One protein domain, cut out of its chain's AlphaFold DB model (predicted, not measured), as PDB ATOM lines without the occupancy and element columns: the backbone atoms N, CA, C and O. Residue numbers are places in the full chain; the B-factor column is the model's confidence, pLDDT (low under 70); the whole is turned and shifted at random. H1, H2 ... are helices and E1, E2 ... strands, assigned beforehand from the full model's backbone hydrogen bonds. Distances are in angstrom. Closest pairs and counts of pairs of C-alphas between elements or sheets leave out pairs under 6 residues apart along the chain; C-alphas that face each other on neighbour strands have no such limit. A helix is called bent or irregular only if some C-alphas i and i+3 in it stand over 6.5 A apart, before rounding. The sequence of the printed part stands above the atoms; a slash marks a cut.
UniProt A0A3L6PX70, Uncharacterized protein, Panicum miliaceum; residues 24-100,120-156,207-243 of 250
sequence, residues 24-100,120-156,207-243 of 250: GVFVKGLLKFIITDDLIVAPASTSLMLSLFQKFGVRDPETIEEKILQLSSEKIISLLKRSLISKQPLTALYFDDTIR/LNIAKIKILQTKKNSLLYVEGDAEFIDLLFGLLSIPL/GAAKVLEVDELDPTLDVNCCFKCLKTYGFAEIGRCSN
ATOM      1  N   GLY A  24       0.827 -31.376  -9.880       58.19
ATOM      2  CA  GLY A  24       2.063 -31.101  -9.178       58.19
ATOM      3  C   GLY A  24       1.835 -29.982  -8.156       58.19
ATOM      4  O   GLY A  24       0.868 -29.221  -8.254       58.19
ATOM      5  N   VAL A  25       2.711 -29.882  -7.160       70.88
ATOM      6  CA  VAL A  25       2.688 -28.807  -6.155       70.88
ATOM      7  C   VAL A  25       2.920 -27.450  -6.821       70.88
ATOM      8  O   VAL A  25       2.269 -26.469  -6.465       70.88
ATOM      9  N   PHE A  26       3.818 -27.400  -7.807       77.75
ATOM     10  CA  PHE A  26       4.215 -26.178  -8.501       77.75
ATOM     11  C   PHE A  26       3.753 -26.150  -9.962       77.75
ATOM     12  O   PHE A  26       3.530 -25.066 -10.507       77.75
ATOM     13  N   VAL A  27       3.584 -27.311 -10.607       78.56
ATOM     14  CA  VAL A  27       3.208 -27.393 -12.029       78.56
ATOM     15  C   VAL A  27       1.887 -28.119 -12.302       78.56
ATOM     16  O   VAL A  27       1.485 -29.059 -11.620       78.56
ATOM     17  N   LYS A  28       1.196 -27.693 -13.368       74.25
ATOM     18  CA  LYS A  28      -0.063 -28.302 -13.829       74.25
ATOM     19  C   LYS A  28       0.205 -29.646 -14.528       74.25
ATOM     20  O   LYS A  28       1.068 -29.738 -15.399       74.25
ATOM     21  N   GLY A  29      -0.561 -30.676 -14.159       64.81
ATOM     22  CA  GLY A  29      -0.220 -32.102 -14.312       64.81
ATOM     23  C   GLY A  29      -0.287 -32.754 -15.701       64.81
ATOM     24  O   GLY A  29      -0.433 -33.966 -15.768       64.81
ATOM     25  N   LEU A  30      -0.169 -32.014 -16.806       69.81
ATOM     26  CA  LEU A  30      -0.186 -32.601 -18.165       69.81
ATOM     27  C   LEU A  30       0.934 -32.085 -19.076       69.81
ATOM     28  O   LEU A  30       1.051 -32.506 -20.227       69.81
ATOM     29  N   LEU A  31       1.758 -31.161 -18.581       82.94
ATOM     30  CA  LEU A  31       2.812 -30.551 -19.377       82.94
ATOM     31  C   LEU A  31       4.101 -31.366 -19.293       82.94
ATOM     32  O   LEU A  31       4.516 -31.816 -18.225       82.94
ATOM     33  N   LYS A  32       4.750 -31.503 -20.445       90.31
ATOM     34  CA  LYS A  32       6.162 -31.862 -20.532       90.31
ATOM     35  C   LYS A  32       6.992 -30.595 -20.552       90.31
ATOM     36  O   LYS A  32       6.536 -29.565 -21.052       90.31
ATOM     37  N   PHE A  33       8.215 -30.685 -20.060       94.38
ATOM     38  CA  PHE A  33       9.116 -29.550 -19.960       94.38
ATOM     39  C   PHE A  33      10.442 -29.852 -20.636       94.38
ATOM     40  O   PHE A  33      10.917 -30.982 -20.605       94.38
ATOM     41  N   ILE A  34      11.027 -28.820 -21.231       96.56
ATOM     42  CA  ILE A  34      12.405 -28.794 -21.699       96.56
ATOM     43  C   ILE A  34      13.223 -28.047 -20.645       96.56
ATOM     44  O   ILE A  34      12.859 -26.941 -20.241       96.56
ATOM     45  N   ILE A  35      14.316 -28.665 -20.211       96.38
ATOM     46  CA  ILE A  35      15.275 -28.134 -19.253       96.38
ATOM     47  C   ILE A  35      16.630 -28.025 -19.950       96.38
ATOM     48  O   ILE A  35      17.164 -29.025 -20.434       96.38
ATOM     49  N   THR A  36      17.190 -26.824 -20.041       95.44
ATOM     50  CA  THR A  36      18.547 -26.628 -20.575       95.44
ATOM     51  C   THR A  36      19.602 -26.943 -19.518       95.44
ATOM     52  O   THR A  36      19.291 -27.054 -18.335       95.44
ATOM     53  N   ASP A  37      20.859 -27.103 -19.938       93.56
ATOM     54  CA  ASP A  37      21.963 -27.491 -19.048       93.56
ATOM     55  C   ASP A  37      22.117 -26.568 -17.825       93.56
ATOM     56  O   ASP A  37      22.314 -27.038 -16.711       93.56
ATOM     57  N   ASP A  38      21.896 -25.266 -18.009       92.44
ATOM     58  CA  ASP A  38      21.867 -24.223 -16.975       92.44
ATOM     59  C   ASP A  38      20.550 -24.162 -16.169       92.44
ATOM     60  O   ASP A  38      20.275 -23.171 -15.495       92.44
ATOM     61  N   LEU A  39      19.747 -25.231 -16.206       95.44
ATOM     62  CA  LEU A  39      18.499 -25.430 -15.457       95.44
ATOM     63  C   LEU A  39      17.360 -24.452 -15.781       95.44
ATOM     64  O   LEU A  39      16.424 -24.315 -14.990       95.44
ATOM     65  N   ILE A  40      17.369 -23.813 -16.954       94.81
ATOM     66  CA  ILE A  40      16.200 -23.052 -17.412       94.81
ATOM     67  C   ILE A  40      15.098 -24.039 -17.797       94.81
ATOM     68  O   ILE A  40      15.288 -24.884 -18.670       94.81
ATOM     69  N   VAL A  41      13.932 -23.904 -17.161       95.19
ATOM     70  CA  VAL A  41      12.751 -24.747 -17.392       95.19
ATOM     71  C   VAL A  41      11.745 -24.008 -18.268       95.19
ATOM     72  O   VAL A  41      11.355 -22.880 -17.966       95.19
ATOM     73  N   ALA A  42      11.273 -24.658 -19.329       94.88
ATOM     74  CA  ALA A  42      10.221 -24.140 -20.199       94.88
ATOM     75  C   ALA A  42       9.246 -25.253 -20.624       94.88
ATOM     76  O   ALA A  42       9.654 -26.411 -20.726       94.88
ATOM     77  N   PRO A  43       7.965 -24.943 -20.909       93.50
ATOM     78  CA  PRO A  43       7.047 -25.917 -21.493       93.50
ATOM     79  C   PRO A  43       7.599 -26.472 -22.810       93.50
ATOM     80  O   PRO A  43       8.069 -25.724 -23.673       93.50
ATOM     81  N   ALA A  44       7.534 -27.790 -22.972       93.31
ATOM     82  CA  ALA A  44       8.006 -28.455 -24.172       93.31
ATOM     83  C   ALA A  44       7.154 -28.037 -25.375       93.31
ATOM     84  O   ALA A  44       5.925 -28.100 -25.354       93.31
ATOM     85  N   SER A  45       7.821 -27.619 -26.446       94.00
ATOM     86  CA  SER A  45       7.189 -27.303 -27.723       94.00
ATOM     87  C   SER A  45       8.159 -27.585 -28.862       94.00
ATOM     88  O   SER A  45       9.377 -27.455 -28.712       94.00
ATOM     89  N   THR A  46       7.622 -27.947 -30.025       93.62
ATOM     90  CA  THR A  46       8.429 -28.190 -31.228       93.62
ATOM     91  C   THR A  46       9.212 -26.943 -31.642       93.62
ATOM     92  O   THR A  46      10.361 -27.057 -32.055       93.62
ATOM     93  N   SER A  47       8.634 -25.747 -31.489       94.69
ATOM     94  CA  SER A  47       9.317 -24.485 -31.792       94.69
ATOM     95  C   SER A  47      10.533 -24.259 -30.890       94.69
ATOM     96  O   SER A  47      11.605 -23.922 -31.396       94.69
ATOM     97  N   LEU A  48      10.406 -24.502 -29.580       94.81
ATOM     98  CA  LEU A  48      11.527 -24.410 -28.644       94.81
ATOM     99  C   LEU A  48      12.615 -25.436 -28.980       94.81
ATOM    100  O   LEU A  48      13.783 -25.067 -29.081       94.81
ATOM    101  N   MET A  49      12.241 -26.692 -29.229       94.19
ATOM    102  CA  MET A  49      13.178 -27.743 -29.640       94.19
ATOM    103  C   MET A  49      13.981 -27.336 -30.888       94.19
ATOM    104  O   MET A  49      15.209 -27.400 -30.876       94.19
ATOM    105  N   LEU A  50      13.311 -26.857 -31.941       93.00
ATOM    106  CA  LEU A  50      13.975 -26.406 -33.169       93.00
ATOM    107  C   LEU A  50      14.885 -25.194 -32.926       93.00
ATOM    108  O   LEU A  50      15.982 -25.129 -33.482       93.00
ATOM    109  N   SER A  51      14.474 -24.259 -32.063       93.81
ATOM    110  CA  SER A  51      15.311 -23.112 -31.691       93.81
ATOM    111  C   SER A  51      16.588 -23.537 -30.955       93.81
ATOM    112  O   SER A  51      17.661 -22.985 -31.206       93.81
ATOM    113  N   LEU A  52      16.507 -24.567 -30.104       92.94
ATOM    114  CA  LEU A  52      17.669 -25.146 -29.435       92.94
ATOM    115  C   LEU A  52      18.578 -25.843 -30.447       92.94
ATOM    116  O   LEU A  52      19.783 -25.617 -30.425       92.94
ATOM    117  N   PHE A  53      18.030 -26.609 -31.393       92.88
ATOM    118  CA  PHE A  53      18.831 -27.221 -32.459       92.88
ATOM    119  C   PHE A  53      19.597 -26.176 -33.269       92.88
ATOM    120  O   PHE A  53      20.797 -26.334 -33.489       92.88
ATOM    121  N   GLN A  54      18.949 -25.066 -33.626       92.19
ATOM    122  CA  GLN A  54      19.616 -23.949 -34.289       92.19
ATOM    123  C   GLN A  54      20.720 -23.340 -33.409       92.19
ATOM    124  O   GLN A  54      21.836 -23.138 -33.892       92.19
ATOM    125  N   LYS A  55      20.441 -23.091 -32.121       89.88
ATOM    126  CA  LYS A  55      21.405 -22.538 -31.151       89.88
ATOM    127  C   LYS A  55      22.645 -23.423 -30.992       89.88
ATOM    128  O   LYS A  55      23.753 -22.904 -30.911       89.88
ATOM    129  N   PHE A  56      22.463 -24.741 -30.976       87.69
ATOM    130  CA  PHE A  56      23.542 -25.724 -30.847       87.69
ATOM    131  C   PHE A  56      24.142 -26.161 -32.198       87.69
ATOM    132  O   PHE A  56      25.019 -27.022 -32.236       87.69
ATOM    133  N   GLY A  57      23.710 -25.570 -33.318       89.69
ATOM    134  CA  GLY A  57      24.265 -25.843 -34.648       89.69
ATOM    135  C   GLY A  57      23.920 -27.222 -35.223       89.69
ATOM    136  O   GLY A  57      24.633 -27.713 -36.104       89.69
ATOM    137  N   VAL A  58      22.841 -27.850 -34.750       90.19
ATOM    138  CA  VAL A  58      22.348 -29.141 -35.241       90.19
ATOM    139  C   VAL A  58      21.592 -28.929 -36.554       90.19
ATOM    140  O   VAL A  58      20.550 -28.281 -36.585       90.19
ATOM    141  N   ARG A  59      22.133 -29.466 -37.655       86.62
ATOM    142  CA  ARG A  59      21.537 -29.370 -39.007       86.62
ATOM    143  C   ARG A  59      20.856 -30.655 -39.458       86.62
ATOM    144  O   ARG A  59      19.935 -30.603 -40.262       86.62
ATOM    145  N   ASP A  60      21.341 -31.781 -38.951       86.94
ATOM    146  CA  ASP A  60      20.881 -33.114 -39.306       86.94
ATOM    147  C   ASP A  60      20.337 -33.818 -38.048       86.94
ATOM    148  O   ASP A  60      21.116 -34.085 -37.121       86.94
ATOM    149  N   PRO A  61      19.024 -34.105 -37.986       83.06
ATOM    150  CA  PRO A  61      18.401 -34.817 -36.875       83.06
ATOM    151  C   PRO A  61      18.999 -36.203 -36.617       83.06
ATOM    152  O   PRO A  61      18.969 -36.664 -35.479       83.06
ATOM    153  N   GLU A  62      19.594 -36.856 -37.625       88.50
ATOM    154  CA  GLU A  62      20.237 -38.166 -37.450       88.50
ATOM    155  C   GLU A  62      21.448 -38.106 -36.510       88.50
ATOM    156  O   GLU A  62      21.934 -39.137 -36.043       88.50
ATOM    157  N   THR A  63      21.960 -36.909 -36.215       90.44
ATOM    158  CA  THR A  63      23.063 -36.697 -35.270       90.44
ATOM    159  C   THR A  63      22.618 -36.592 -33.813       90.44
ATOM    160  O   THR A  63      23.473 -36.427 -32.942       90.44
ATOM    161  N   ILE A  64      21.317 -36.695 -33.538       92.81
ATOM    162  CA  ILE A  64      20.734 -36.587 -32.200       92.81
ATOM    163  C   ILE A  64      20.491 -37.984 -31.625       92.81
ATOM    164  O   ILE A  64      20.052 -38.895 -32.322       92.81
ATOM    165  N   GLU A  65      20.752 -38.142 -30.332       93.69
ATOM    166  CA  GLU A  65      20.439 -39.342 -29.567       93.69
ATOM    167  C   GLU A  65      19.552 -39.005 -28.367       93.69
ATOM    168  O   GLU A  65      19.817 -38.053 -27.630       93.69
ATOM    169  N   GLU A  66      18.531 -39.835 -28.146       94.12
ATOM    170  CA  GLU A  66      17.740 -39.850 -26.915       94.12
ATOM    171  C   GLU A  66      18.294 -40.926 -25.968       94.12
ATOM    172  O   GLU A  66      18.519 -42.074 -26.362       94.12
ATOM    173  N   LYS A  67      18.498 -40.565 -24.701       92.81
ATOM    174  CA  LYS A  67      18.876 -41.481 -23.619       92.81
ATOM    175  C   LYS A  67      17.936 -41.279 -22.438       92.81
ATOM    176  O   LYS A  67      17.398 -40.197 -22.242       92.81
ATOM    177  N   ILE A  68      17.756 -42.307 -21.617       91.62
ATOM    178  CA  ILE A  68      16.966 -42.204 -20.386       91.62
ATOM    179  C   ILE A  68      17.926 -42.208 -19.202       91.62
ATOM    180  O   ILE A  68      18.700 -43.151 -19.036       91.62
ATOM    181  N   LEU A  69      17.847 -41.177 -18.363       89.88
ATOM    182  CA  LEU A  69      18.580 -41.098 -17.107       89.88
ATOM    183  C   LEU A  69      17.618 -41.344 -15.944       89.88
ATOM    184  O   LEU A  69      16.628 -40.632 -15.769       89.88
ATOM    185  N   GLN A  70      17.919 -42.359 -15.136       88.50
ATOM    186  CA  GLN A  70      17.237 -42.575 -13.861       88.50
ATOM    187  C   GLN A  70      17.902 -41.727 -12.778       88.50
ATOM    188  O   GLN A  70      19.133 -41.760 -12.639       88.50
ATOM    189  N   LEU A  71      17.080 -41.000 -12.021       86.38
ATOM    190  CA  LEU A  71      17.501 -40.128 -10.933       86.38
ATOM    191  C   LEU A  71      17.198 -40.785  -9.581       86.38
ATOM    192  O   LEU A  71      16.040 -41.014  -9.226       86.38
ATOM    193  N   SER A  72      18.265 -41.096  -8.845       86.38
ATOM    194  CA  SER A  72      18.235 -41.463  -7.427       86.38
ATOM    195  C   SER A  72      18.341 -40.213  -6.552       86.38
ATOM    196  O   SER A  72      18.739 -39.154  -7.043       86.38
ATOM    197  N   SER A  73      18.068 -40.339  -5.250       82.88
ATOM    198  CA  SER A  73      18.295 -39.257  -4.279       82.88
ATOM    199  C   SER A  73      19.715 -38.694  -4.384       82.88
ATOM    200  O   SER A  73      19.890 -37.489  -4.505       82.88
ATOM    201  N   GLU A  74      20.726 -39.562  -4.472       84.25
ATOM    202  CA  GLU A  74      22.133 -39.171  -4.643       84.25
ATOM    203  C   GLU A  74      22.371 -38.325  -5.899       84.25
ATOM    204  O   GLU A  74      23.071 -37.316  -5.840       84.25
ATOM    205  N   LYS A  75      21.755 -38.680  -7.035       87.75
ATOM    206  CA  LYS A  75      21.873 -37.892  -8.272       87.75
ATOM    207  C   LYS A  75      21.196 -36.534  -8.156       87.75
ATOM    208  O   LYS A  75      21.704 -35.566  -8.710       87.75
ATOM    209  N   ILE A  76      20.086 -36.436  -7.430       87.75
ATOM    210  CA  ILE A  76      19.415 -35.154  -7.181       87.75
ATOM    211  C   ILE A  76      20.246 -34.272  -6.245       87.75
ATOM    212  O   ILE A  76      20.411 -33.083  -6.508       87.75
ATOM    213  N   ILE A  77      20.829 -34.853  -5.197       85.25
ATOM    214  CA  ILE A  77      21.766 -34.159  -4.304       85.25
ATOM    215  C   ILE A  77      22.991 -33.689  -5.096       85.25
ATOM    216  O   ILE A  77      23.402 -32.537  -4.975       85.25
ATOM    217  N   SER A  78      23.555 -34.550  -5.948       86.62
ATOM    218  CA  SER A  78      24.668 -34.213  -6.844       86.62
ATOM    219  C   SER A  78      24.291 -33.085  -7.807       86.62
ATOM    220  O   SER A  78      25.065 -32.146  -7.986       86.62
ATOM    221  N   LEU A  79      23.075 -33.111  -8.361       90.06
ATOM    222  CA  LEU A  79      22.557 -32.043  -9.211       90.06
ATOM    223  C   LEU A  79      22.472 -30.709  -8.462       90.06
ATOM    224  O   LEU A  79      22.940 -29.699  -8.984       90.06
ATOM    225  N   LEU A  80      21.936 -30.706  -7.237       89.19
ATOM    226  CA  LEU A  80      21.875 -29.513  -6.389       89.19
ATOM    227  C   LEU A  80      23.277 -28.987  -6.051       89.19
ATOM    228  O   LEU A  80      23.524 -27.789  -6.130       89.19
ATOM    229  N   LYS A  81      24.225 -29.866  -5.711       85.81
ATOM    230  CA  LYS A  81      25.618 -29.462  -5.464       85.81
ATOM    231  C   LYS A  81      26.219 -28.788  -6.693       85.81
ATOM    232  O   LYS A  81      26.799 -27.712  -6.579       85.81
ATOM    233  N   ARG A  82      26.060 -29.403  -7.867       86.94
ATOM    234  CA  ARG A  82      26.599 -28.895  -9.133       86.94
ATOM    235  C   ARG A  82      25.932 -27.581  -9.546       86.94
ATOM    236  O   ARG A  82      26.633 -26.711 -10.048       86.94
ATOM    237  N   SER A  83      24.634 -27.392  -9.301       89.56
ATOM    238  CA  SER A  83      23.925 -26.154  -9.669       89.56
ATOM    239  C   SER A  83      24.372 -24.927  -8.871       89.56
ATOM    240  O   SER A  83      24.265 -23.808  -9.363       89.56
ATOM    241  N   LEU A  84      24.918 -25.126  -7.670       86.56
ATOM    242  CA  LEU A  84      25.428 -24.043  -6.825       86.56
ATOM    243  C   LEU A  84      26.792 -23.502  -7.284       86.56
ATOM    244  O   LEU A  84      27.164 -22.398  -6.890       86.56
ATOM    245  N   ILE A  85      27.540 -24.264  -8.089       82.31
ATOM    246  CA  ILE A  85      28.930 -23.935  -8.462       82.31
ATOM    247  C   ILE A  85      29.221 -24.001  -9.966       82.31
ATOM    248  O   ILE A  85      30.276 -23.547 -10.398       82.31
ATOM    249  N   SER A  86      28.323 -24.566 -10.776       84.31
ATOM    250  CA  SER A  86      28.520 -24.780 -12.211       84.31
ATOM    251  C   SER A  86      27.393 -24.166 -13.032       84.31
ATOM    252  O   SER A  86      26.231 -24.174 -12.634       84.31
ATOM    253  N   LYS A  87      27.740 -23.692 -14.232       87.75
ATOM    254  CA  LYS A  87      26.778 -23.274 -15.266       87.75
ATOM    255  C   LYS A  87      26.308 -24.429 -16.160       87.75
ATOM    256  O   LYS A  87      25.462 -24.212 -17.017       87.75
ATOM    257  N   GLN A  88      26.883 -25.621 -15.993       90.44
ATOM    258  CA  GLN A  88      26.567 -26.832 -16.764       90.44
ATOM    259  C   GLN A  88      26.298 -28.043 -15.847       90.44
ATOM    260  O   GLN A  88      26.990 -29.066 -15.924       90.44
ATOM    261  N   PRO A  89      25.371 -27.926 -14.878       91.94
ATOM    262  CA  PRO A  89      25.139 -28.970 -13.889       91.94
ATOM    263  C   PRO A  89      24.549 -30.267 -14.461       91.94
ATOM    264  O   PRO A  89      24.846 -31.326 -13.909       91.94
ATOM    265  N   LEU A  90      23.754 -30.235 -15.541       92.88
ATOM    266  CA  LEU A  90      23.146 -31.445 -16.114       92.88
ATOM    267  C   LEU A  90      24.142 -32.245 -16.952       92.88
ATOM    268  O   LEU A  90      24.179 -33.467 -16.827       92.88
ATOM    269  N   THR A  91      24.974 -31.577 -17.753       91.44
ATOM    270  CA  THR A  91      26.098 -32.204 -18.465       91.44
ATOM    271  C   THR A  91      27.014 -32.890 -17.460       91.44
ATOM    272  O   THR A  91      27.279 -34.085 -17.574       91.44
ATOM    273  N   ALA A  92      27.409 -32.163 -16.411       88.44
ATOM    274  CA  ALA A  92      28.311 -32.684 -15.395       88.44
ATOM    275  C   ALA A  92      27.680 -33.826 -14.570       88.44
ATOM    276  O   ALA A  92      28.380 -34.754 -14.172       88.44
ATOM    277  N   LEU A  93      26.362 -33.796 -14.331       90.31
ATOM    278  CA  LEU A  93      25.628 -34.910 -13.720       90.31
ATOM    279  C   LEU A  93      25.561 -36.134 -14.647       90.31
ATOM    280  O   LEU A  93      25.667 -37.264 -14.181       90.31
ATOM    281  N   TYR A  94      25.310 -35.920 -15.939       89.44
ATOM    282  CA  TYR A  94      25.022 -36.994 -16.886       89.44
ATOM    283  C   TYR A  94      26.266 -37.780 -17.290       89.44
ATOM    284  O   TYR A  94      26.226 -39.010 -17.294       89.44
ATOM    285  N   PHE A  95      27.361 -37.087 -17.604       84.75
ATOM    286  CA  PHE A  95      28.623 -37.736 -17.970       84.75
ATOM    287  C   PHE A  95      29.409 -38.239 -16.765       84.75
ATOM    288  O   PHE A  95      30.469 -38.832 -16.938       84.75
ATOM    289  N   ASP A  96      28.873 -38.011 -15.561       71.44
ATOM    290  CA  ASP A  96      29.566 -38.227 -14.297       71.44
ATOM    291  C   ASP A  96      30.973 -37.624 -14.327       71.44
ATOM    292  O   ASP A  96      31.928 -38.158 -13.765       71.44
ATOM    293  N   ASP A  97      31.101 -36.490 -15.026       59.91
ATOM    294  CA  ASP A  97      32.340 -35.748 -15.042       59.91
ATOM    295  C   ASP A  97      32.590 -35.372 -13.586       59.91
ATOM    296  O   ASP A  97      31.829 -34.605 -12.971       59.91
ATOM    297  N   THR A  98      33.650 -35.941 -13.006       50.75
ATOM    298  CA  THR A  98      34.282 -35.371 -11.820       50.75
ATOM    299  C   THR A  98      34.394 -33.891 -12.122       50.75
ATOM    300  O   THR A  98      34.934 -33.567 -13.182       50.75
ATOM    301  N   ILE A  99      33.806 -33.028 -11.286       49.78
ATOM    302  CA  ILE A  99      33.846 -31.568 -11.442       49.78
ATOM    303  C   ILE A  99      35.234 -31.212 -11.983       49.78
ATOM    304  O   ILE A  99      36.228 -31.431 -11.291       49.78
ATOM    305  N   ARG A 100      35.323 -30.842 -13.272       42.38
ATOM    306  CA  ARG A 100      36.623 -30.627 -13.909       42.38
ATOM    307  C   ARG A 100      37.188 -29.367 -13.282       42.38
ATOM    308  O   ARG A 100      36.699 -28.269 -13.527       42.38
ATOM    309  N   LEU A 120      13.973 -43.864  -2.796       54.03
ATOM    310  CA  LEU A 120      13.057 -43.168  -3.672       54.03
ATOM    311  C   LEU A 120      13.621 -43.303  -5.100       54.03
ATOM    312  O   LEU A 120      14.681 -42.775  -5.433       54.03
ATOM    313  N   ASN A 121      12.928 -44.059  -5.951       55.16
ATOM    314  CA  ASN A 121      13.155 -44.029  -7.397       55.16
ATOM    315  C   ASN A 121      12.433 -42.780  -7.927       55.16
ATOM    316  O   ASN A 121      11.260 -42.867  -8.278       55.16
ATOM    317  N   ILE A 122      13.079 -41.612  -7.857       64.44
ATOM    318  CA  ILE A 122      12.356 -40.326  -7.816       64.44
ATOM    319  C   ILE A 122      11.907 -39.845  -9.192       64.44
ATOM    320  O   ILE A 122      10.827 -39.281  -9.290       64.44
ATOM    321  N   ALA A 123      12.691 -40.055 -10.252       74.81
ATOM    322  CA  ALA A 123      12.308 -39.588 -11.584       74.81
ATOM    323  C   ALA A 123      13.073 -40.303 -12.706       74.81
ATOM    324  O   ALA A 123      14.216 -40.744 -12.538       74.81
ATOM    325  N   LYS A 124      12.447 -40.383 -13.883       86.88
ATOM    326  CA  LYS A 124      13.107 -40.739 -15.145       86.88
ATOM    327  C   LYS A 124      13.044 -39.531 -16.059       86.88
ATOM    328  O   LYS A 124      11.954 -39.075 -16.384       86.88
ATOM    329  N   ILE A 125      14.199 -39.056 -16.496       91.88
ATOM    330  CA  ILE A 125      14.284 -37.929 -17.422       91.88
ATOM    331  C   ILE A 125      14.857 -38.393 -18.753       91.88
ATOM    332  O   ILE A 125      15.654 -39.337 -18.815       91.88
ATOM    333  N   LYS A 126      14.429 -37.742 -19.828       94.81
ATOM    334  CA  LYS A 126      14.947 -37.985 -21.170       94.81
ATOM    335  C   LYS A 126      16.049 -36.985 -21.459       94.81
ATOM    336  O   LYS A 126      15.836 -35.784 -21.383       94.81
ATOM    337  N   ILE A 127      17.221 -37.482 -21.797       94.69
ATOM    338  CA  ILE A 127      18.370 -36.688 -22.202       94.69
ATOM    339  C   ILE A 127      18.396 -36.658 -23.724       94.69
ATOM    340  O   ILE A 127      18.425 -37.718 -24.350       94.69
ATOM    341  N   LEU A 128      18.415 -35.464 -24.312       95.00
ATOM    342  CA  LEU A 128      18.708 -35.293 -25.728       95.00
ATOM    343  C   LEU A 128      20.111 -34.727 -25.878       95.00
ATOM    344  O   LEU A 128      20.436 -33.660 -25.357       95.00
ATOM    345  N   GLN A 129      20.941 -35.448 -26.619       93.56
ATOM    346  CA  GLN A 129      22.330 -35.086 -26.864       93.56
ATOM    347  C   GLN A 129      22.694 -35.287 -28.331       93.56
ATOM    348  O   GLN A 129      22.005 -35.971 -29.080       93.56
ATOM    349  N   THR A 130      23.815 -34.719 -28.744       90.88
ATOM    350  CA  THR A 130      24.428 -35.046 -30.033       90.88
ATOM    351  C   THR A 130      25.221 -36.355 -29.940       90.88
ATOM    352  O   THR A 130      25.721 -36.710 -28.874       90.88
ATOM    353  N   LYS A 131      25.456 -37.020 -31.078       87.69
ATOM    354  CA  LYS A 131      26.371 -38.174 -31.222       87.69
ATOM    355  C   LYS A 131      27.812 -37.892 -30.777       87.69
ATOM    356  O   LYS A 131      28.609 -38.811 -30.635       87.69
ATOM    357  N   LYS A 132      28.167 -36.619 -30.585       85.06
ATOM    358  CA  LYS A 132      29.460 -36.176 -30.049       85.06
ATOM    359  C   LYS A 132      29.431 -36.004 -28.523       85.06
ATOM    360  O   LYS A 132      30.303 -35.327 -27.992       85.06
ATOM    361  N   ASN A 133      28.430 -36.563 -27.838       81.25
ATOM    362  CA  ASN A 133      28.221 -36.445 -26.392       81.25
ATOM    363  C   ASN A 133      28.120 -34.988 -25.903       81.25
ATOM    364  O   ASN A 133      28.631 -34.636 -24.847       81.25
ATOM    365  N   SER A 134      27.455 -34.120 -26.669       87.31
ATOM    366  CA  SER A 134      27.108 -32.770 -26.202       87.31
ATOM    367  C   SER A 134      25.624 -32.714 -25.859       87.31
ATOM    368  O   SER A 134      24.793 -32.975 -26.733       87.31
ATOM    369  N   LEU A 135      25.309 -32.404 -24.597       91.88
ATOM    370  CA  LEU A 135      23.943 -32.252 -24.099       91.88
ATOM    371  C   LEU A 135      23.254 -31.068 -24.789       91.88
ATOM    372  O   LEU A 135      23.784 -29.961 -24.808       91.88
ATOM    373  N   LEU A 136      22.059 -31.298 -25.335       94.00
ATOM    374  CA  LEU A 136      21.221 -30.244 -25.911       94.00
ATOM    375  C   LEU A 136      20.231 -29.732 -24.867       94.00
ATOM    376  O   LEU A 136      20.185 -28.539 -24.568       94.00
ATOM    377  N   TYR A 137      19.430 -30.648 -24.328       95.69
ATOM    378  CA  TYR A 137      18.471 -30.388 -23.265       95.69
ATOM    379  C   TYR A 137      17.988 -31.702 -22.647       95.69
ATOM    380  O   TYR A 137      18.241 -32.799 -23.149       95.69
ATOM    381  N   VAL A 138      17.250 -31.572 -21.555       95.94
ATOM    382  CA  VAL A 138      16.556 -32.652 -20.869       95.94
ATOM    383  C   VAL A 138      15.056 -32.443 -21.014       95.94
ATOM    384  O   VAL A 138      14.567 -31.337 -20.828       95.94
ATOM    385  N   GLU A 139      14.314 -33.488 -21.355       95.31
ATOM    386  CA  GLU A 139      12.858 -33.503 -21.271       95.31
ATOM    387  C   GLU A 139      12.431 -34.171 -19.955       95.31
ATOM    388  O   GLU A 139      12.818 -35.306 -19.654       95.31
ATOM    389  N   GLY A 140      11.649 -33.438 -19.163       91.56
ATOM    390  CA  GLY A 140      11.162 -33.848 -17.848       91.56
ATOM    391  C   GLY A 140       9.646 -33.733 -17.731       91.56
ATOM    392  O   GLY A 140       9.002 -32.958 -18.445       91.56
ATOM    393  N   ASP A 141       9.075 -34.525 -16.831       88.50
ATOM    394  CA  ASP A 141       7.660 -34.478 -16.478       88.50
ATOM    395  C   ASP A 141       7.399 -33.546 -15.287       88.50
ATOM    396  O   ASP A 141       8.308 -32.931 -14.722       88.50
ATOM    397  N   ALA A 142       6.125 -33.431 -14.916       85.25
ATOM    398  CA  ALA A 142       5.693 -32.594 -13.809       85.25
ATOM    399  C   ALA A 142       6.350 -32.972 -12.469       85.25
ATOM    400  O   ALA A 142       6.697 -32.080 -11.700       85.25
ATOM    401  N   GLU A 143       6.564 -34.267 -12.208       83.62
ATOM    402  CA  GLU A 143       7.169 -34.752 -10.961       83.62
ATOM    403  C   GLU A 143       8.631 -34.290 -10.840       83.62
ATOM    404  O   GLU A 143       9.053 -33.813  -9.784       83.62
ATOM    405  N   PHE A 144       9.397 -34.350 -11.936       87.38
ATOM    406  CA  PHE A 144      10.766 -33.836 -11.958       87.38
ATOM    407  C   PHE A 144      10.831 -32.307 -11.835       87.38
ATOM    408  O   PHE A 144      11.708 -31.784 -11.147       87.38
ATOM    409  N   ILE A 145       9.912 -31.568 -12.463       89.25
ATOM    410  CA  ILE A 145       9.909 -30.102 -12.350       89.25
ATOM    411  C   ILE A 145       9.503 -29.638 -10.954       89.25
ATOM    412  O   ILE A 145      10.129 -28.725 -10.418       89.25
ATOM    413  N   ASP A 146       8.521 -30.287 -10.334       85.75
ATOM    414  CA  ASP A 146       8.175 -30.025  -8.938       85.75
ATOM    415  C   ASP A 146       9.368 -30.239  -8.009       85.75
ATOM    416  O   ASP A 146       9.568 -29.477  -7.063       85.75
ATOM    417  N   LEU A 147      10.183 -31.261  -8.284       87.88
ATOM    418  CA  LEU A 147      11.415 -31.496  -7.551       87.88
ATOM    419  C   LEU A 147      12.411 -30.349  -7.752       87.88
ATOM    420  O   LEU A 147      12.918 -29.831  -6.760       87.88
ATOM    421  N   LEU A 148      12.667 -29.930  -8.999       90.31
ATOM    422  CA  LEU A 148      13.578 -28.819  -9.303       90.31
ATOM    423  C   LEU A 148      13.128 -27.511  -8.647       90.31
ATOM    424  O   LEU A 148      13.933 -26.833  -8.013       90.31
ATOM    425  N   PHE A 149      11.846 -27.168  -8.754       89.31
ATOM    426  CA  PHE A 149      11.291 -25.977  -8.108       89.31
ATOM    427  C   PHE A 149      11.271 -26.109  -6.585       89.31
ATOM    428  O   PHE A 149      11.534 -25.134  -5.884       89.31
ATOM    429  N   GLY A 150      11.081 -27.320  -6.065       86.62
ATOM    430  CA  GLY A 150      11.226 -27.624  -4.647       86.62
ATOM    431  C   GLY A 150      12.626 -27.316  -4.105       86.62
ATOM    432  O   GLY A 150      12.732 -26.877  -2.962       86.62
ATOM    433  N   LEU A 151      13.695 -27.456  -4.903       87.69
ATOM    434  CA  LEU A 151      15.061 -27.114  -4.469       87.69
ATOM    435  C   LEU A 151      15.197 -25.634  -4.077       87.69
ATOM    436  O   LEU A 151      15.976 -25.314  -3.184       87.69
ATOM    437  N   LEU A 152      14.408 -24.742  -4.689       87.00
ATOM    438  CA  LEU A 152      14.396 -23.307  -4.373       87.00
ATOM    439  C   LEU A 152      13.834 -23.014  -2.973       87.00
ATOM    440  O   LEU A 152      14.092 -21.951  -2.417       87.00
ATOM    441  N   SER A 153      13.057 -23.944  -2.412       86.62
ATOM    442  CA  SER A 153      12.440 -23.802  -1.089       86.62
ATOM    443  C   SER A 153      13.327 -24.298   0.057       86.62
ATOM    444  O   SER A 153      12.987 -24.088   1.223       86.62
ATOM    445  N   ILE A 154      14.448 -24.962  -0.251       87.19
ATOM    446  CA  ILE A 154      15.325 -25.545   0.764       87.19
ATOM    447  C   ILE A 154      16.212 -24.447   1.352       87.19
ATOM    448  O   ILE A 154      17.005 -23.845   0.622       87.19
ATOM    449  N   PRO A 155      16.134 -24.180   2.665       88.38
ATOM    450  CA  PRO A 155      16.971 -23.159   3.259       88.38
ATOM    451  C   PRO A 155      18.441 -23.591   3.244       88.38
ATOM    452  O   PRO A 155      18.784 -24.748   3.485       88.38
ATOM    453  N   LEU A 156      19.328 -22.626   3.019       87.56
ATOM    454  CA  LEU A 156      20.759 -22.858   2.829       87.56
ATOM    455  C   LEU A 156      21.424 -23.594   4.006       87.56
ATOM    456  O   LEU A 156      22.279 -24.447   3.790       87.56
ATOM    457  N   GLY A 207       8.733 -32.647  -1.826       72.94
ATOM    458  CA  GLY A 207       9.520 -33.375  -2.830       72.94
ATOM    459  C   GLY A 207      11.022 -33.291  -2.554       72.94
ATOM    460  O   GLY A 207      11.646 -34.275  -2.166       72.94
ATOM    461  N   ALA A 208      11.589 -32.093  -2.700       75.94
ATOM    462  CA  ALA A 208      13.006 -31.833  -2.447       75.94
ATOM    463  C   ALA A 208      13.386 -31.996  -0.966       75.94
ATOM    464  O   ALA A 208      14.464 -32.504  -0.666       75.94
ATOM    465  N   ALA A 209      12.486 -31.628  -0.047       80.75
ATOM    466  CA  ALA A 209      12.723 -31.754   1.389       80.75
ATOM    467  C   ALA A 209      12.941 -33.217   1.807       80.75
ATOM    468  O   ALA A 209      13.872 -33.504   2.550       80.75
ATOM    469  N   LYS A 210      12.170 -34.167   1.254       82.06
ATOM    470  CA  LYS A 210      12.379 -35.606   1.500       82.06
ATOM    471  C   LYS A 210      13.708 -36.115   0.959       82.06
ATOM    472  O   LYS A 210      14.327 -36.954   1.599       82.06
ATOM    473  N   VAL A 211      14.141 -35.629  -0.206       82.06
ATOM    474  CA  VAL A 211      15.427 -36.032  -0.802       82.06
ATOM    475  C   VAL A 211      16.609 -35.608   0.067       82.06
ATOM    476  O   VAL A 211      17.604 -36.322   0.126       82.06
ATOM    477  N   LEU A 212      16.494 -34.459   0.731       80.94
ATOM    478  CA  LEU A 212      17.537 -33.879   1.578       80.94
ATOM    479  C   LEU A 212      17.317 -34.145   3.075       80.94
ATOM    480  O   LEU A 212      18.046 -33.583   3.889       80.94
ATOM    481  N   GLU A 213      16.315 -34.956   3.430       84.50
ATOM    482  CA  GLU A 213      15.925 -35.258   4.815       84.50
ATOM    483  C   GLU A 213      15.720 -33.994   5.675       84.50
ATOM    484  O   GLU A 213      16.119 -33.917   6.836       84.50
ATOM    485  N   VAL A 214      15.105 -32.967   5.081       85.31
ATOM    486  CA  VAL A 214      14.817 -31.696   5.748       85.31
ATOM    487  C   VAL A 214      13.417 -31.731   6.334       85.31
ATOM    488  O   VAL A 214      12.437 -31.976   5.627       85.31
ATOM    489  N   ASP A 215      13.334 -31.446   7.630       84.31
ATOM    490  CA  ASP A 215      12.068 -31.338   8.339       84.31
ATOM    491  C   ASP A 215      11.210 -30.205   7.779       84.31
ATOM    492  O   ASP A 215      11.688 -29.114   7.463       84.31
ATOM    493  N   GLU A 216       9.910 -30.445   7.737       83.00
ATOM    494  CA  GLU A 216       8.917 -29.465   7.330       83.00
ATOM    495  C   GLU A 216       8.298 -28.807   8.569       83.00
ATOM    496  O   GLU A 216       8.170 -29.426   9.631       83.00
ATOM    497  N   LEU A 217       7.951 -27.524   8.467       79.94
ATOM    498  CA  LEU A 217       7.128 -26.883   9.487       79.94
ATOM    499  C   LEU A 217       5.743 -27.523   9.516       79.94
ATOM    500  O   LEU A 217       5.182 -27.857   8.471       79.94
ATOM    501  N   ASP A 218       5.163 -27.612  10.711       74.75
ATOM    502  CA  ASP A 218       3.758 -27.972  10.824       74.75
ATOM    503  C   ASP A 218       2.925 -26.950  10.032       74.75
ATOM    504  O   ASP A 218       3.155 -25.737  10.155       74.75
ATOM    505  N   PRO A 219       1.982 -27.398   9.188       66.06
ATOM    506  CA  PRO A 219       1.131 -26.491   8.443       66.06
ATOM    507  C   PRO A 219       0.307 -25.656   9.427       66.06
ATOM    508  O   PRO A 219      -0.643 -26.137  10.033       66.06
ATOM    509  N   THR A 220       0.681 -24.386   9.584       57.25
ATOM    510  CA  THR A 220      -0.055 -23.392  10.386       57.25
ATOM    511  C   THR A 220      -1.062 -22.604   9.556       57.25
ATOM    512  O   THR A 220      -1.696 -21.681  10.063       57.25
ATOM    513  N   LEU A 221      -1.238 -22.956   8.279       51.72
ATOM    514  CA  LEU A 221      -2.325 -22.394   7.499       51.72
ATOM    515  C   LEU A 221      -3.651 -22.962   8.014       51.72
ATOM    516  O   LEU A 221      -3.840 -24.178   8.042       51.72
ATOM    517  N   ASP A 222      -4.585 -22.064   8.319       48.84
ATOM    518  CA  ASP A 222      -6.017 -22.348   8.436       48.84
ATOM    519  C   ASP A 222      -6.566 -22.688   7.034       48.84
ATOM    520  O   ASP A 222      -7.349 -21.962   6.420       48.84
ATOM    521  N   VAL A 223      -6.020 -23.749   6.428       53.69
ATOM    522  CA  VAL A 223      -6.476 -24.258   5.144       53.69
ATOM    523  C   VAL A 223      -7.767 -25.002   5.440       53.69
ATOM    524  O   VAL A 223      -7.739 -26.123   5.947       53.69
ATOM    525  N   ASN A 224      -8.904 -24.424   5.061       56.62
ATOM    526  CA  ASN A 224     -10.196 -25.120   5.030       56.62
ATOM    527  C   ASN A 224     -10.242 -26.207   3.929       56.62
ATOM    528  O   ASN A 224     -11.248 -26.389   3.245       56.62
ATOM    529  N   CYS A 225      -9.147 -26.950   3.730       58.28
ATOM    530  CA  CYS A 225      -9.125 -28.141   2.903       58.28
ATOM    531  C   CYS A 225      -8.228 -29.238   3.462       58.28
ATOM    532  O   CYS A 225      -7.146 -28.987   3.985       58.28
ATOM    533  N   CYS A 226      -8.680 -30.484   3.329       65.00
ATOM    534  CA  CYS A 226      -7.884 -31.633   3.720       65.00
ATOM    535  C   CYS A 226      -6.672 -31.806   2.791       65.00
ATOM    536  O   CYS A 226      -6.705 -31.441   1.614       65.00
ATOM    537  N   PHE A 227      -5.628 -32.464   3.302       56.31
ATOM    538  CA  PHE A 227      -4.400 -32.770   2.559       56.31
ATOM    539  C   PHE A 227      -4.662 -33.458   1.206       56.31
ATOM    540  O   PHE A 227      -3.962 -33.210   0.228       56.31
ATOM    541  N   LYS A 228      -5.711 -34.290   1.122       60.88
ATOM    542  CA  LYS A 228      -6.142 -34.935  -0.126       60.88
ATOM    543  C   LYS A 228      -6.623 -33.911  -1.161       60.88
ATOM    544  O   LYS A 228      -6.191 -33.980  -2.303       60.88
ATOM    545  N   CYS A 229      -7.463 -32.953  -0.769       63.50
ATOM    546  CA  CYS A 229      -7.958 -31.900  -1.658       63.50
ATOM    547  C   CYS A 229      -6.839 -30.953  -2.100       63.50
ATOM    548  O   CYS A 229      -6.761 -30.644  -3.284       63.50
ATOM    549  N   LEU A 230      -5.938 -30.561  -1.193       62.62
ATOM    550  CA  LEU A 230      -4.777 -29.746  -1.557       62.62
ATOM    551  C   LEU A 230      -3.897 -30.457  -2.592       62.62
ATOM    552  O   LEU A 230      -3.475 -29.853  -3.571       62.62
ATOM    553  N   LYS A 231      -3.662 -31.760  -2.408       55.50
ATOM    554  CA  LYS A 231      -2.860 -32.559  -3.337       55.50
ATOM    555  C   LYS A 231      -3.530 -32.755  -4.701       55.50
ATOM    556  O   LYS A 231      -2.829 -32.939  -5.682       55.50
ATOM    557  N   THR A 232      -4.861 -32.761  -4.765       58.66
ATOM    558  CA  THR A 232      -5.614 -32.967  -6.014       58.66
ATOM    559  C   THR A 232      -5.913 -31.666  -6.757       58.66
ATOM    560  O   THR A 232      -6.033 -31.683  -7.972       58.66
ATOM    561  N   TYR A 233      -6.061 -30.539  -6.063       58.38
ATOM    562  CA  TYR A 233      -6.526 -29.293  -6.688       58.38
ATOM    563  C   TYR A 233      -5.568 -28.106  -6.498       58.38
ATOM    564  O   TYR A 233      -5.789 -27.033  -7.061       58.38
ATOM    565  N   GLY A 234      -4.481 -28.289  -5.742       58.72
ATOM    566  CA  GLY A 234      -3.491 -27.253  -5.457       58.72
ATOM    567  C   GLY A 234      -4.055 -26.064  -4.668       58.72
ATOM    568  O   GLY A 234      -5.177 -26.082  -4.160       58.72
ATOM    569  N   PHE A 235      -3.270 -24.987  -4.585       57.47
ATOM    570  CA  PHE A 235      -3.655 -23.755  -3.877       57.47
ATOM    571  C   PHE A 235      -4.754 -22.942  -4.586       57.47
ATOM    572  O   PHE A 235      -5.272 -21.984  -4.017       57.47
ATOM    573  N   ALA A 236      -5.122 -23.304  -5.817       53.09
ATOM    574  CA  ALA A 236      -6.113 -22.573  -6.605       53.09
ATOM    575  C   ALA A 236      -7.566 -22.808  -6.138       53.09
ATOM    576  O   ALA A 236      -8.441 -22.012  -6.458       53.09
ATOM    577  N   GLU A 237      -7.829 -23.884  -5.386       53.41
ATOM    578  CA  GLU A 237      -9.181 -24.416  -5.121       53.41
ATOM    579  C   GLU A 237      -9.369 -24.810  -3.636       53.41
ATOM    580  O   GLU A 237     -10.061 -25.772  -3.291       53.41
ATOM    581  N   ILE A 238      -8.753 -24.046  -2.724       54.62
ATOM    582  CA  ILE A 238      -8.729 -24.297  -1.266       54.62
ATOM    583  C   ILE A 238     -10.142 -24.354  -0.634       54.62
ATOM    584  O   ILE A 238     -10.322 -24.935   0.429       54.62
ATOM    585  N   GLY A 239     -11.180 -23.820  -1.286       55.06
ATOM    586  CA  GLY A 239     -12.557 -23.816  -0.769       55.06
ATOM    587  C   GLY A 239     -13.385 -25.090  -1.010       55.06
ATOM    588  O   GLY A 239     -14.499 -25.191  -0.490       55.06
ATOM    589  N   ARG A 240     -12.906 -26.074  -1.790       57.22
ATOM    590  CA  ARG A 240     -13.742 -27.228  -2.203       57.22
ATOM    591  C   ARG A 240     -14.040 -28.246  -1.106       57.22
ATOM    592  O   ARG A 240     -14.958 -29.049  -1.260       57.22
ATOM    593  N   CYS A 241     -13.305 -28.226   0.001       60.53
ATOM    594  CA  CYS A 241     -13.500 -29.200   1.076       60.53
ATOM    595  C   CYS A 241     -14.796 -28.972   1.874       60.53
ATOM    596  O   CYS A 241     -15.232 -29.864   2.596       60.53
ATOM    597  N   SER A 242     -15.423 -27.806   1.705       55.81
ATOM    598  CA  SER A 242     -16.641 -27.383   2.405       55.81
ATOM    599  C   SER A 242     -17.953 -27.911   1.803       55.81
ATOM    600  O   SER A 242     -18.992 -27.735   2.427       55.81
ATOM    601  N   ASN A 243     -17.940 -28.539   0.617       49.75
ATOM    602  CA  ASN A 243     -19.176 -28.889  -0.108       49.75
ATOM    603  C   ASN A 243     -19.566 -30.373  -0.097       49.75
ATOM    604  O   ASN A 243     -20.578 -30.732  -0.696       49.75
TER     605      ASN A 243
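AT A GLANCE: This is residues 24 to 100, 120 to 156 and 207 to 243 of the 250 residues of an uncharacterized protein of Panicum miliaceum (UniProt A0A3L6PX70). A strongly twisted sheet of five strands makes a body, with the helical hairpin H2 and H3 packed on one face, H1 running along E5, and H4 set beside the strands with H5 against it. From H5 a long thread, of which residues 217 to 222 stand free, leads to H6, a kinked, irregular helix that lies beyond the body and gives the whole its length. The printed part has 151 residues, with six named helices and five named strands in the order E1 E2 H1 E3 H2 H3 E4 E5 H4 H5 H6. The sheet order is E2 E1 E5 E4 E3, all antiparallel, and the class is mixed, helices and strands. The whole is only just compact, close to loose, with a radius of gyration of the C-alphas of 17.8 A, and is elongated, spanning 56 by 33 by 23 A.

HOW THE PARTS SIT: E1, residues 33 to 35, and E2, residues 41 to 43, form a hairpin, with N 34 and O 42 within hydrogen-bond range at 2.8 A. E2 is an edge strand. H1, residues 46 to 55, is on the sheet at a height of 8.0 A; it lies only just over E5, residues 135 to 140, with 3 C-alphas falling on that strand, and runs along it at 17 degrees on the local plane. The closest C-alphas of H1 and E5 are those of Leu 52 and Leu 136, 7.1 A apart. E3, residues 64 to 72, is the other edge strand. H2, residues 73 to 83, is over E3 at a height of 9.3 A and stands up from the sheet, its line rising 59 degrees. H3, residues 89 to 94, touches H2 at a steep tilt of 39 degrees, opposite ways, as a helical hairpin; their closest C-alphas, of Arg 82 and Pro 89, are 5.0 A apart. H3 is on the same face as H2, at a height of 8.9 A. E4, residues 121 to 130, is antiparallel to E3, with N 67 and O 127 2.9 A apart, and forms a hairpin with E5, with N 139 and O 126 2.8 A apart. E5 is antiparallel to E1, with N 35 and O 138 2.8 A apart. H4, residues 142 to 151, stands at the sheet's level, at 2.0 A; its closest C-alphas with E4 are those of Phe 144 and Ala 123, 6.0 A apart. H5, residues 207 to 211, touches H4, where the closest C-alphas, of Gly 150 and Ala 208, are 5.1 A apart. H5 only just touches H2, with 3 pairs of C-alphas within 8 A, the closest being Ser 73 and Val 211 at 5.5 A. H6, residues 227 to 242, is apart from each other named element. In H1 to H5 every O i to N i+4 pair is within hydrogen-bond range; in H6 4 of 12 are, and 3 of 13 O i to N i+3 pairs.

IN THESE COORDINATES: E1 begins at C-alpha 33 (9.116, -29.550, -19.960). From first to last C-alpha E3 measures 25.4 A, E4 26.8 A, H2 15.2 A and H1 14.2 A. H4 measures 14.3 A, as does E5. H6 measures 13.4 A and ends at C-alpha 242 (-16.641, -27.383, 2.405); it is irregular, with C-alphas 232 and 235 9.7 A apart, and has a kink of 144 degrees near residue 236.

THE WHOLE: The two C-alphas farthest apart, of Lys 132 and Asn 243, are 57.6 A apart. Residues 101 to 119 are not printed, with 28.6 A between C-alphas 100 and 120; residues 157 to 206 are not printed, with 16.4 A between C-alphas 156 and 207. The link from H5 to H6, 15 residues, is long. The mean pLDDT of the printed part is 81.0; 35 residues are under 70, among them residues 219 to 243.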